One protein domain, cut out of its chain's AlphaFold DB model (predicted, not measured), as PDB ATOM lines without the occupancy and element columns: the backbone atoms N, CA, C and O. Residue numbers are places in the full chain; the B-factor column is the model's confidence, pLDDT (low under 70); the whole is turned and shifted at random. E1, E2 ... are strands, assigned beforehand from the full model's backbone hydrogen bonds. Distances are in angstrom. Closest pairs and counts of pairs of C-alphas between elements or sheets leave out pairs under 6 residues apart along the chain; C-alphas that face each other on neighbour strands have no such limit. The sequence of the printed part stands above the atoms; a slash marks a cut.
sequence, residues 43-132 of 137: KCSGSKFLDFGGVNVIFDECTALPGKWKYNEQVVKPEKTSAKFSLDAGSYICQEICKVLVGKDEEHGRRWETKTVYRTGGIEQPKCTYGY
ATOM      1  N   LYS A  43     169.790 194.568 167.716       73.62
ATOM      2  CA  LYS A  43     168.330 194.649 167.902       73.62
ATOM      3  C   LYS A  43     167.537 194.332 166.624       73.62
ATOM      4  O   LYS A  43     166.422 193.816 166.698       73.62
ATOM      5  N   CYS A  44     168.098 194.655 165.460       73.69
ATOM      6  CA  CYS A  44     167.437 194.458 164.173       73.69
ATOM      7  C   CYS A  44     167.826 193.147 163.487       73.69
ATOM      8  O   CYS A  44     167.282 192.857 162.431       73.69
ATOM      9  N   SER A  45     168.687 192.323 164.093       72.94
ATOM     10  CA  SER A  45     168.993 191.001 163.551       72.94
ATOM     11  C   SER A  45     167.839 190.006 163.765       72.94
ATOM     12  O   SER A  45     166.900 190.254 164.539       72.94
ATOM     13  N   GLY A  46     167.916 188.878 163.053       70.69
ATOM     14  CA  GLY A  46     166.938 187.789 163.091       70.69
ATOM     15  C   GLY A  46     165.739 187.996 162.166       70.69
ATOM     16  O   GLY A  46     165.610 189.035 161.518       70.69
ATOM     17  N   SER A  47     164.858 186.997 162.113       74.69
ATOM     18  CA  SER A  47     163.714 187.015 161.205       74.69
ATOM     19  C   SER A  47     162.660 188.044 161.636       74.69
ATOM     20  O   SER A  47     162.377 188.212 162.828       74.69
ATOM     21  N   LYS A  48     162.067 188.748 160.669       77.44
ATOM     22  CA  LYS A  48     161.035 189.774 160.877       77.44
ATOM     23  C   LYS A  48     159.795 189.440 160.070       77.44
ATOM     24  O   LYS A  48     159.888 188.874 158.987       77.44
ATOM     25  N   PHE A  49     158.647 189.837 160.596       75.50
ATOM     26  CA  PHE A  49     157.347 189.609 159.984       75.50
ATOM     27  C   PHE A  49     156.681 190.959 159.746       75.50
ATOM     28  O   PHE A  49     156.593 191.770 160.668       75.50
ATOM     29  N   LEU A  50     156.232 191.200 158.518       73.62
ATOM     30  CA  LEU A  50     155.393 192.342 158.171       73.62
ATOM     31  C   LEU A  50     154.076 191.815 157.612       73.62
ATOM     32  O   LEU A  50     154.081 191.036 156.659       73.62
ATOM     33  N   ASP A  51     152.972 192.256 158.203       69.25
ATOM     34  CA  ASP A  51     151.637 192.086 157.638       69.25
ATOM     35  C   ASP A  51     151.249 193.382 156.926       69.25
ATOM     36  O   ASP A  51     151.206 194.456 157.534       69.25
ATOM     37  N   PHE A  52     151.010 193.285 155.623       63.81
ATOM     38  CA  PHE A  52     150.544 194.394 154.809       63.81
ATOM     39  C   PHE A  52     149.289 193.984 154.045       63.81
ATOM     40  O   PHE A  52     149.362 193.320 153.011       63.81
ATOM     41  N   GLY A  53     148.122 194.374 154.563       59.97
ATOM     42  CA  GLY A  53     146.842 194.133 153.895       59.97
ATOM     43  C   GLY A  53     146.546 192.648 153.648       59.97
ATOM     44  O   GLY A  53     145.950 192.321 152.624       59.97
ATOM     45  N   GLY A  54     146.985 191.754 154.544       63.66
ATOM     46  CA  GLY A  54     146.805 190.303 154.415       63.66
ATOM     47  C   GLY A  54     147.964 189.578 153.723       63.66
ATOM     48  O   GLY A  54     147.967 188.345 153.666       63.66
ATOM     49  N   VAL A  55     148.973 190.306 153.234       64.31
ATOM     50  CA  VAL A  55     150.231 189.723 152.755       64.31
ATOM     51  C   VAL A  55     151.202 189.616 153.923       64.31
ATOM     52  O   VAL A  55     151.652 190.622 154.465       64.31
ATOM     53  N   ASN A  56     151.554 188.381 154.280       72.12
ATOM     54  CA  ASN A  56     152.575 188.101 155.282       72.12
ATOM     55  C   ASN A  56     153.938 187.977 154.602       72.12
ATOM     56  O   ASN A  56     154.169 187.029 153.847       72.12
ATOM     57  N   VAL A  57     154.838 188.910 154.896       77.00
ATOM     58  CA  VAL A  57     156.214 188.913 154.397       77.00
ATOM     59  C   VAL A  57     157.155 188.540 155.536       77.00
ATOM     60  O   VAL A  57     157.133 189.172 156.593       77.00
ATOM     61  N   ILE A  58     157.984 187.519 155.314       84.62
ATOM     62  CA  ILE A  58     159.052 187.143 156.248       84.62
ATOM     63  C   ILE A  58     160.370 187.647 155.682       84.62
ATOM     64  O   ILE A  58     160.725 187.275 154.569       84.62
ATOM     65  N   PHE A  59     161.098 188.442 156.454       83.69
ATOM     66  CA  PHE A  59     162.475 188.833 156.168       83.69
ATOM     67  C   PHE A  59     163.396 187.994 157.037       83.69
ATOM     68  O   PHE A  59     163.184 187.914 158.243       83.69
ATOM     69  N   ASP A  60     164.405 187.375 156.448       86.00
ATOM     70  CA  ASP A  60     165.378 186.541 157.136       86.00
ATOM     71  C   ASP A  60     166.781 186.762 156.559       86.00
ATOM     72  O   ASP A  60     166.936 187.307 155.464       86.00
ATOM     73  N   GLU A  61     167.812 186.369 157.308       87.12
ATOM     74  CA  GLU A  61     169.220 186.519 156.900       87.12
ATOM     75  C   GLU A  61     169.575 187.942 156.399       87.12
ATOM     76  O   GLU A  61     170.294 188.124 155.415       87.12
ATOM     77  N   CYS A  62     169.046 188.972 157.066       83.44
ATOM     78  CA  CYS A  62     169.261 190.365 156.686       83.44
ATOM     79  C   CYS A  62     170.684 190.846 156.986       83.44
ATOM     80  O   CYS A  62     171.179 190.729 158.109       83.44
ATOM     81  N   THR A  63     171.318 191.456 155.985       86.31
ATOM     82  CA  THR A  63     172.618 192.123 156.108       86.31
ATOM     83  C   THR A  63     172.464 193.607 155.814       86.31
ATOM     84  O   THR A  63     172.110 193.989 154.696       86.31
ATOM     85  N   ALA A  64     172.749 194.449 156.805       83.62
ATOM     86  CA  ALA A  64     172.719 195.894 156.640       83.62
ATOM     87  C   ALA A  64     173.929 196.402 155.850       83.62
ATOM     88  O   ALA A  64     175.069 196.014 156.116       83.62
ATOM     89  N   LEU A  65     173.679 197.314 154.913       86.00
ATOM     90  CA  LEU A  65     174.737 198.066 154.255       86.00
ATOM     91  C   LEU A  65     175.246 199.187 155.180       86.00
ATOM     92  O   LEU A  65     174.474 199.715 155.987       86.00
ATOM     93  N   PRO A  66     176.537 199.557 155.089       82.19
ATOM     94  CA  PRO A  66     177.093 200.623 155.910       82.19
ATOM     95  C   PRO A  66     176.415 201.976 155.668       82.19
ATOM     96  O   PRO A  66     176.247 202.417 154.531       82.19
ATOM     97  N   GLY A  67     176.112 202.658 156.769       82.75
ATOM     98  CA  GLY A  67     175.617 204.027 156.794       82.75
ATOM     99  C   GLY A  67     174.187 204.262 156.304       82.75
ATOM    100  O   GLY A  67     173.414 203.350 156.020       82.75
ATOM    101  N   LYS A  68     173.823 205.548 156.278       85.81
ATOM    102  CA  LYS A  68     172.492 206.035 155.884       85.81
ATOM    103  C   LYS A  68     172.277 205.816 154.382       85.81
ATOM    104  O   LYS A  68     173.181 206.080 153.588       85.81
ATOM    105  N   TRP A  69     171.074 205.411 153.982       86.06
ATOM    106  CA  TRP A  69     170.722 205.272 152.572       86.06
ATOM    107  C   TRP A  69     170.762 206.632 151.862       86.06
ATOM    108  O   TRP A  69     170.202 207.626 152.340       86.06
ATOM    109  N   LYS A  70     171.439 206.664 150.711       85.69
ATOM    110  CA  LYS A  70     171.582 207.846 149.862       85.69
ATOM    111  C   LYS A  70     171.062 207.564 148.457       85.69
ATOM    112  O   LYS A  70     171.278 206.481 147.918       85.69
ATOM    113  N   TYR A  71     170.443 208.569 147.854       81.62
ATOM    114  CA  TYR A  71     170.058 208.590 146.447       81.62
ATOM    115  C   TYR A  71     170.566 209.895 145.835       81.62
ATOM    116  O   TYR A  71     170.316 210.962 146.391       81.62
ATOM    117  N   ASN A  72     171.324 209.814 144.736       85.31
ATOM    118  CA  ASN A  72     172.019 210.962 144.137       85.31
ATOM    119  C   ASN A  72     172.789 211.795 145.182       85.31
ATOM    120  O   ASN A  72     172.609 213.004 145.283       85.31
ATOM    121  N   GLU A  73     173.584 211.114 146.014       84.12
ATOM    122  CA  GLU A  73     174.397 211.689 147.105       84.12
ATOM    123  C   GLU A  73     173.616 212.308 148.280       84.12
ATOM    124  O   GLU A  73     174.203 212.589 149.328       84.12
ATOM    125  N   GLN A  74     172.293 212.426 148.179       82.62
ATOM    126  CA  GLN A  74     171.441 212.967 149.234       82.62
ATOM    127  C   GLN A  74     170.939 211.864 150.160       82.62
ATOM    128  O   GLN A  74     170.473 210.819 149.707       82.62
ATOM    129  N   VAL A  75     170.990 212.111 151.473       84.06
ATOM    130  CA  VAL A  75     170.386 211.216 152.467       84.06
ATOM    131  C   VAL A  75     168.877 211.192 152.260       84.06
ATOM    132  O   VAL A  75     168.211 212.231 152.300       84.06
ATOM    133  N   VAL A  76     168.331 209.994 152.061       82.06
ATOM    134  CA  VAL A  76     166.888 209.826 151.911       82.06
ATOM    135  C   VAL A  76     166.254 209.760 153.294       82.06
ATOM    136  O   VAL A  76     166.626 208.933 154.128       82.06
ATOM    137  N   LYS A  77     165.286 210.645 153.532       80.56
ATOM    138  CA  LYS A  77     164.502 210.661 154.767       80.56
ATOM    139  C   LYS A  77     163.195 209.872 154.585       80.56
ATOM    140  O   LYS A  77     162.635 209.935 153.487       80.56
ATOM    141  N   PRO A  78     162.689 209.172 155.618       79.19
ATOM    142  CA  PRO A  78     161.432 208.414 155.580       79.19
ATOM    143  C   PRO A  78     160.270 209.160 154.919       79.19
ATOM    144  O   PRO A  78     159.620 208.627 154.022       79.19
ATOM    145  N   GLU A  79     160.078 210.431 155.274       78.38
ATOM    146  CA  GLU A  79     158.997 211.287 154.776       78.38
ATOM    147  C   GLU A  79     159.053 211.580 153.267       78.38
ATOM    148  O   GLU A  79     158.053 211.998 152.686       78.38
ATOM    149  N   LYS A  80     160.202 211.353 152.618       76.62
ATOM    150  CA  LYS A  80     160.394 211.546 151.171       76.62
ATOM    151  C   LYS A  80     160.196 210.265 150.359       76.62
ATOM    152  O   LYS A  80     160.400 210.277 149.148       76.62
ATOM    153  N   THR A  81     159.849 209.152 150.999       72.69
ATOM    154  CA  THR A  81     159.752 207.851 150.331       72.69
ATOM    155  C   THR A  81     158.312 207.492 149.986       72.69
ATOM    156  O   THR A  81     157.366 207.879 150.669       72.69
ATOM    157  N   SER A  82     158.142 206.707 148.918       65.62
ATOM    158  CA  SER A  82     156.864 206.066 148.576       65.62
ATOM    159  C   SER A  82     156.439 205.022 149.615       65.62
ATOM    160  O   SER A  82     155.262 204.668 149.677       65.62
ATOM    161  N   ALA A  83     157.366 204.596 150.485       58.47
ATOM    162  CA  ALA A  83     157.078 203.867 151.711       58.47
ATOM    163  C   ALA A  83     156.414 204.797 152.740       58.47
ATOM    164  O   ALA A  83     156.919 205.036 153.832       58.47
ATOM    165  N   LYS A  84     155.215 205.290 152.413       50.25
ATOM    166  CA  LYS A  84     154.306 205.925 153.380       50.25
ATOM    167  C   LYS A  84     153.827 204.962 154.470       50.25
ATOM    168  O   LYS A  84     153.113 205.367 155.380       50.25
ATOM    169  N   PHE A  85     154.215 203.697 154.381       53.31
ATOM    170  CA  PHE A  85     153.829 202.652 155.299       53.31
ATOM    171  C   PHE A  85     155.070 202.192 156.060       53.31
ATOM    172  O   PHE A  85     156.018 201.667 155.480       53.31
ATOM    173  N   SER A  86     155.029 202.413 157.373       63.16
ATOM    174  CA  SER A  86     155.889 201.771 158.369       63.16
ATOM    175  C   SER A  86     157.303 202.324 158.565       63.16
ATOM    176  O   SER A  86     158.059 201.718 159.309       63.16
ATOM    177  N   LEU A  87     157.695 203.466 157.994       69.06
ATOM    178  CA  LEU A  87     158.964 204.101 158.380       69.06
ATOM    179  C   LEU A  87     158.710 205.293 159.311       69.06
ATOM    180  O   LEU A  87     158.003 206.235 158.962       69.06
ATOM    181  N   ASP A  88     159.286 205.243 160.511       70.81
ATOM    182  CA  ASP A  88     159.205 206.318 161.497       70.81
ATOM    183  C   ASP A  88     159.856 207.612 160.991       70.81
ATOM    184  O   ASP A  88     161.053 207.648 160.695       70.81
ATOM    185  N   ALA A  89     159.084 208.701 160.963       71.88
ATOM    186  CA  ALA A  89     159.594 210.034 160.651       71.88
ATOM    187  C   ALA A  89     160.728 210.450 161.609       71.88
ATOM    188  O   ALA A  89     160.756 210.057 162.778       71.88
ATOM    189  N   GLY A  90     161.678 211.243 161.105       69.44
ATOM    190  CA  GLY A  90     162.834 211.722 161.877       69.44
ATOM    191  C   GLY A  90     163.942 210.685 162.105       69.44
ATOM    192  O   GLY A  90     165.015 211.040 162.584       69.44
ATOM    193  N   SER A  91     163.725 209.421 161.729       76.38
ATOM    194  CA  SER A  91     164.785 208.403 161.670       76.38
ATOM    195  C   SER A  91     165.531 208.484 160.332       76.38
ATOM    196  O   SER A  91     165.008 209.023 159.359       76.38
ATOM    197  N   TYR A  92     166.738 207.923 160.231       79.50
ATOM    198  CA  TYR A  92     167.361 207.684 158.921       79.50
ATOM    199  C   TYR A  92     166.976 206.300 158.391       79.50
ATOM    200  O   TYR A  92     166.596 205.405 159.151       79.50
ATOM    201  N   ILE A  93     167.085 206.124 157.075       84.06
ATOM    202  CA  ILE A  93     166.819 204.850 156.406       84.06
ATOM    203  C   ILE A  93     168.121 204.064 156.271       84.06
ATOM    204  O   ILE A  93     169.142 204.607 155.854       84.06
ATOM    205  N   CYS A  94     168.062 202.780 156.589       84.44
ATOM    206  CA  CYS A  94     169.105 201.795 156.355       84.44
ATOM    207  C   CYS A  94     168.688 200.880 155.211       84.44
ATOM    208  O   CYS A  94     167.556 200.394 155.185       84.44
ATOM    209  N   GLN A  95     169.612 200.630 154.289       87.25
ATOM    210  CA  GLN A  95     169.430 199.645 153.233       87.25
ATOM    211  C   GLN A  95     169.942 198.288 153.722       87.25
ATOM    212  O   GLN A  95     171.055 198.198 154.238       87.25
ATOM    213  N   GLU A  96     169.146 197.238 153.552       86.69
ATOM    214  CA  GLU A  96     169.526 195.865 153.885       86.69
ATOM    215  C   GLU A  96     169.302 194.935 152.692       86.69
ATOM    216  O   GLU A  96     168.454 195.180 151.833       86.69
ATOM    217  N   ILE A  97     170.067 193.849 152.650       88.00
ATOM    218  CA  ILE A  97     169.858 192.730 151.735       88.00
ATOM    219  C   ILE A  97     169.349 191.565 152.579       88.00
ATOM    220  O   ILE A  97     170.066 191.101 153.463       88.00
ATOM    221  N   CYS A  98     168.129 191.103 152.321       86.06
ATOM    222  CA  CYS A  98     167.487 190.024 153.075       86.06
ATOM    223  C   CYS A  98     167.049 188.893 152.148       86.06
ATOM    224  O   CYS A  98     166.705 189.133 150.987       86.06
ATOM    225  N   LYS A  99     166.964 187.674 152.682       88.81
ATOM    226  CA  LYS A  99     166.113 186.629 152.112       88.81
ATOM    227  C   LYS A  99     164.679 186.885 152.540       88.81
ATOM    228  O   LYS A  99     164.389 187.054 153.716       88.81
ATOM    229  N   VAL A 100     163.772 186.916 151.584       85.81
ATOM    230  CA  VAL A 100     162.372 187.234 151.814       85.81
ATOM    231  C   VAL A 100     161.512 186.069 151.371       85.81
ATOM    232  O   VAL A 100     161.630 185.624 150.231       85.81
ATOM    233  N   LEU A 101     160.628 185.589 152.245       84.81
ATOM    234  CA  LEU A 101     159.564 184.679 151.843       84.81
ATOM    235  C   LEU A 101     158.439 185.501 151.228       84.81
ATOM    236  O   LEU A 101     157.732 186.226 151.929       84.81
ATOM    237  N   VAL A 102     158.281 185.365 149.919       74.50
ATOM    238  CA  VAL A 102     157.236 186.029 149.143       74.50
ATOM    239  C   VAL A 102     156.200 184.978 148.726       74.50
ATOM    240  O   VAL A 102     156.560 183.862 148.342       74.50
ATOM    241  N   GLY A 103     154.908 185.292 148.833       68.12
ATOM    242  CA  GLY A 103     153.826 184.451 148.300       68.12
ATOM    243  C   GLY A 103     152.431 185.043 148.545       68.12
ATOM    244  O   GLY A 103     152.276 185.897 149.411       68.12
ATOM    245  N   LYS A 104     151.369 184.615 147.853       53.81
ATOM    246  CA  LYS A 104     151.248 183.529 146.866       53.81
ATOM    247  C   LYS A 104     150.259 183.969 145.774       53.81
ATOM    248  O   LYS A 104     149.064 184.050 146.039       53.81
ATOM    249  N   ASP A 105     150.743 184.233 144.572       51.19
ATOM    250  CA  ASP A 105     149.963 184.215 143.337       51.19
ATOM    251  C   ASP A 105     149.487 182.761 143.145       51.19
ATOM    252  O   ASP A 105     150.259 181.837 143.403       51.19
ATOM    253  N   GLU A 106     148.243 182.512 142.726       53.16
ATOM    254  CA  GLU A 106     147.634 181.162 142.703       53.16
ATOM    255  C   GLU A 106     148.475 180.088 141.975       53.16
ATOM    256  O   GLU A 106     148.376 178.899 142.281       53.16
ATOM    257  N   GLU A 107     149.360 180.522 141.083       59.84
ATOM    258  CA  GLU A 107     150.207 179.715 140.209       59.84
ATOM    259  C   GLU A 107     151.604 179.399 140.794       59.84
ATOM    260  O   GLU A 107     152.195 178.363 140.486       59.84
ATOM    261  N   HIS A 108     152.126 180.235 141.700       57.72
ATOM    262  CA  HIS A 108     153.492 180.128 142.217       57.72
ATOM    263  C   HIS A 108     153.451 180.021 143.745       57.72
ATOM    264  O   HIS A 108     153.114 180.965 144.454       57.72
ATOM    265  N   GLY A 109     153.764 178.836 144.281       70.69
ATOM    266  CA  GLY A 109     153.890 178.618 145.725       70.69
ATOM    267  C   GLY A 109     154.793 179.647 146.422       70.69
ATOM    268  O   GLY A 109     155.554 180.366 145.781       70.69
ATOM    269  N   ARG A 110     154.736 179.704 147.759       78.12
ATOM    270  CA  ARG A 110     155.641 180.573 148.528       78.12
ATOM    271  C   ARG A 110     157.092 180.249 148.170       78.12
ATOM    272  O   ARG A 110     157.473 179.077 148.196       78.12
ATOM    273  N   ARG A 111     157.896 181.269 147.877       82.38
ATOM    274  CA  ARG A 111     159.311 181.110 147.521       82.38
ATOM    275  C   ARG A 111     160.183 182.124 148.244       82.38
ATOM    276  O   ARG A 111     159.754 183.240 148.529       82.38
ATOM    277  N   TRP A 112     161.408 181.712 148.543       85.31
ATOM    278  CA  TRP A 112     162.423 182.586 149.118       85.31
ATOM    279  C   TRP A 112     163.155 183.339 148.006       85.31
ATOM    280  O   TRP A 112     163.637 182.726 147.055       85.31
ATOM    281  N   GLU A 113     163.262 184.657 148.137       87.06
ATOM    282  CA  GLU A 113     163.976 185.532 147.207       87.06
ATOM    283  C   GLU A 113     164.912 186.477 147.955       87.06
ATOM    284  O   GLU A 113     164.533 187.051 148.969       87.06
ATOM    285  N   THR A 114     166.110 186.721 147.429       88.38
ATOM    286  CA  THR A 114     166.971 187.786 147.958       88.38
ATOM    287  C   THR A 114     166.491 189.138 147.434       88.38
ATOM    288  O   THR A 114     166.416 189.345 146.221       88.38
ATOM    289  N   LYS A 115     166.172 190.072 148.334       85.75
ATOM    290  CA  LYS A 115     165.704 191.423 147.996       85.75
ATOM    291  C   LYS A 115     166.457 192.482 148.784       85.75
ATOM    292  O   LYS A 115     166.806 192.285 149.947       85.75
ATOM    293  N   THR A 116     166.621 193.637 148.150       85.69
ATOM    294  CA  THR A 116     166.906 194.881 148.861       85.69
ATOM    295  C   THR A 116     165.648 195.308 149.605       85.69
ATOM    296  O   THR A 116     164.579 195.426 149.003       85.69
ATOM    297  N   VAL A 117     165.783 195.552 150.901       83.25
ATOM    298  CA  VAL A 117     164.724 196.084 151.757       83.25
ATOM    299  C   VAL A 117     165.255 197.277 152.529       83.25
ATOM    300  O   VAL A 117     166.464 197.507 152.607       83.25
ATOM    301  N   TYR A 118     164.342 198.049 153.098       84.69
ATOM    302  CA  TYR A 118     164.692 199.249 153.833       84.69
ATOM    303  C   TYR A 118     164.103 199.179 155.227       84.69
ATOM    304  O   TYR A 118     162.984 198.703 155.417       84.69
ATOM    305  N   ARG A 119     164.855 199.685 156.199       81.62
ATOM    306  CA  ARG A 119     164.369 199.853 157.563       81.62
ATOM    307  C   ARG A 119     164.707 201.226 158.100       81.62
ATOM    308  O   ARG A 119     165.669 201.848 157.654       81.62
ATOM    309  N   THR A 120     163.982 201.679 159.109       78.94
ATOM    310  CA  THR A 120     164.464 202.801 159.919       78.94
ATOM    311  C   THR A 120     165.655 202.386 160.781       78.94
ATOM    312  O   THR A 120     165.847 201.211 161.099       78.94
ATOM    313  N   GLY A 121     166.481 203.350 161.165       70.62
ATOM    314  CA  GLY A 121     167.543 203.191 162.148       70.62
ATOM    315  C   GLY A 121     167.651 204.429 163.035       70.62
ATOM    316  O   GLY A 121     167.265 205.527 162.641       70.62
ATOM    317  N   GLY A 122     168.176 204.231 164.241       64.19
ATOM    318  CA  GLY A 122     168.552 205.293 165.169       64.19
ATOM    319  C   GLY A 122     169.760 204.842 165.989       64.19
ATOM    320  O   GLY A 122     169.820 203.671 166.366       64.19
ATOM    321  N   ILE A 123     170.712 205.744 166.252       58.97
ATOM    322  CA  ILE A 123     171.876 205.455 167.112       58.97
ATOM    323  C   ILE A 123     171.402 205.237 168.549       58.97
ATOM    324  O   ILE A 123     171.732 204.234 169.173       58.97
ATOM    325  N   GLU A 124     170.567 206.151 169.039       61.09
ATOM    326  CA  GLU A 124     170.072 206.135 170.416       61.09
ATOM    327  C   GLU A 124     168.850 205.223 170.588       61.09
ATOM    328  O   GLU A 124     168.665 204.596 171.629       61.09
ATOM    329  N   GLN A 125     168.009 205.119 169.554       64.50
ATOM    330  CA  GLN A 125     166.785 204.317 169.574       64.50
ATOM    331  C   GLN A 125     166.598 203.573 168.247       64.50
ATOM    332  O   GLN A 125     165.788 203.983 167.413       64.50
ATOM    333  N   PRO A 126     167.324 202.463 168.014       65.62
ATOM    334  CA  PRO A 126     167.150 201.689 166.795       65.62
ATOM    335  C   PRO A 126     165.719 201.146 166.718       65.62
ATOM    336  O   PRO A 126     165.289 200.349 167.564       65.62
ATOM    337  N   LYS A 127     164.970 201.593 165.708       74.38
ATOM    338  CA  LYS A 127     163.635 201.094 165.364       74.38
ATOM    339  C   LYS A 127     163.742 200.201 164.140       74.38
ATOM    340  O   LYS A 127     164.174 200.664 163.098       74.38
ATOM    341  N   CYS A 128     163.373 198.933 164.261       75.88
ATOM    342  CA  CYS A 128     163.573 197.935 163.208       75.88
ATOM    343  C   CYS A 128     162.301 197.748 162.378       75.88
ATOM    344  O   CYS A 128     161.808 196.628 162.248       75.88
ATOM    345  N   THR A 129     161.727 198.847 161.899       78.62
ATOM    346  CA  THR A 129     160.506 198.811 161.097       78.62
ATOM    347  C   THR A 129     160.887 198.722 159.626       78.62
ATOM    348  O   THR A 129     161.698 199.521 159.162       78.62
ATOM    349  N   TYR A 130     160.359 197.717 158.925       75.12
ATOM    350  CA  TYR A 130     160.756 197.351 157.562       75.12
ATOM    351  C   TYR A 130     159.719 197.797 156.535       75.12
ATOM    352  O   TYR A 130     158.518 197.787 156.805       75.12
ATOM    353  N   GLY A 131     160.187 198.117 155.332       70.94
ATOM    354  CA  GLY A 131     159.343 198.425 154.188       70.94
ATOM    355  C   GLY A 131     160.049 198.200 152.851       70.94
ATOM    356  O   GLY A 131     161.278 198.126 152.762       70.94
ATOM    357  N   TYR A 132     159.243 198.119 151.793       69.50
ATOM    358  CA  TYR A 132     159.715 198.250 150.418       69.50
ATOM    359  C   TYR A 132     159.614 199.710 150.000       69.50
ATOM    360  O   TYR A 132     158.550 200.315 150.112       69.50
TER     361      TYR A 132
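What this domain is: This is residues 43 to 132 of the 137 residues of the protein "Hypothetical protein" of Symbiodinium natans (UniProt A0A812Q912). What is the main picture? One strongly twisted and bent antiparallel sheet of four strands, E1 to E4, follows the chain as a row of hairpins; the long E3-E4 hairpin runs along much of the longest axis, and the short strand E1, paired with E2, makes one edge of the sheet, with E4 at the other edge. Around residues 65 to 91 a long looped stretch without a named element joins E2 to E3, and the last printed residues come back beside E4, where 130 to 131 pair with 118 to 119. What is it made of? The printed part has 90 residues with no named helix and four strands in the order E1 E2 E3 E4, class all strand, though the strands hold 37 of the 90. How large is it? It is compact, with a radius of gyration of the C-alphas of 13.5 A, and elongated, spanning 40 by 24 by 24 A.

Where its parts are: Where do the first two strands lie? E1 is residues 48 to 52, from C-alpha 48 at (161.035, 189.774, 160.877), 13.0 A long. E2 is residues 55 to 64, 23.6 A long, and bends by 75 degrees at residue 61. Where do the other two lie? E3 is residues 92 to 102, 25.8 A long, and bends by 77 degrees at residue 99. E4 is residues 111 to 121, 27.7 A long, bends by 64 degrees at residue 114 and ends with C-alpha 121 at (167.543, 203.191, 162.148).

How they stand to each other: How do the strands follow across the sheet? They form a meander, each strand the antiparallel neighbour of the one before, with E1 and E4 as edge strands. E1 is apart from E3 and from E4. Which backbone atoms show the pairs? In the hairpin E1 and E2, at 143 degrees, N 50 and O 57 are 2.9 A apart, within hydrogen-bond range; in the hairpin E2 and E3, at 121 degrees, N 60 and O 99 are 2.8 A apart. In the hairpin E3 and E4, at 161 degrees, N 100 and O 113 are 2.7 A apart. How far does the sheet turn? From edge to edge the strands' lines turn by 87 degrees and the way across turns by 72 degrees.

The domain as a whole: What are the extremes? The two C-alphas farthest apart, those of Glu 107 and Glu 124, are 44.8 A apart. How are the strands linked? The printed part has no cut; E1 to E2 is a tight link, E3 to E4 a short one and E2 to E3 a long one of 27 residues. Where is confidence low? The mean pLDDT of the printed part is 75.5, and 24 residues are under 70, among them 51 to 55, 82 to 87, 103 to 108 and 122 to 126.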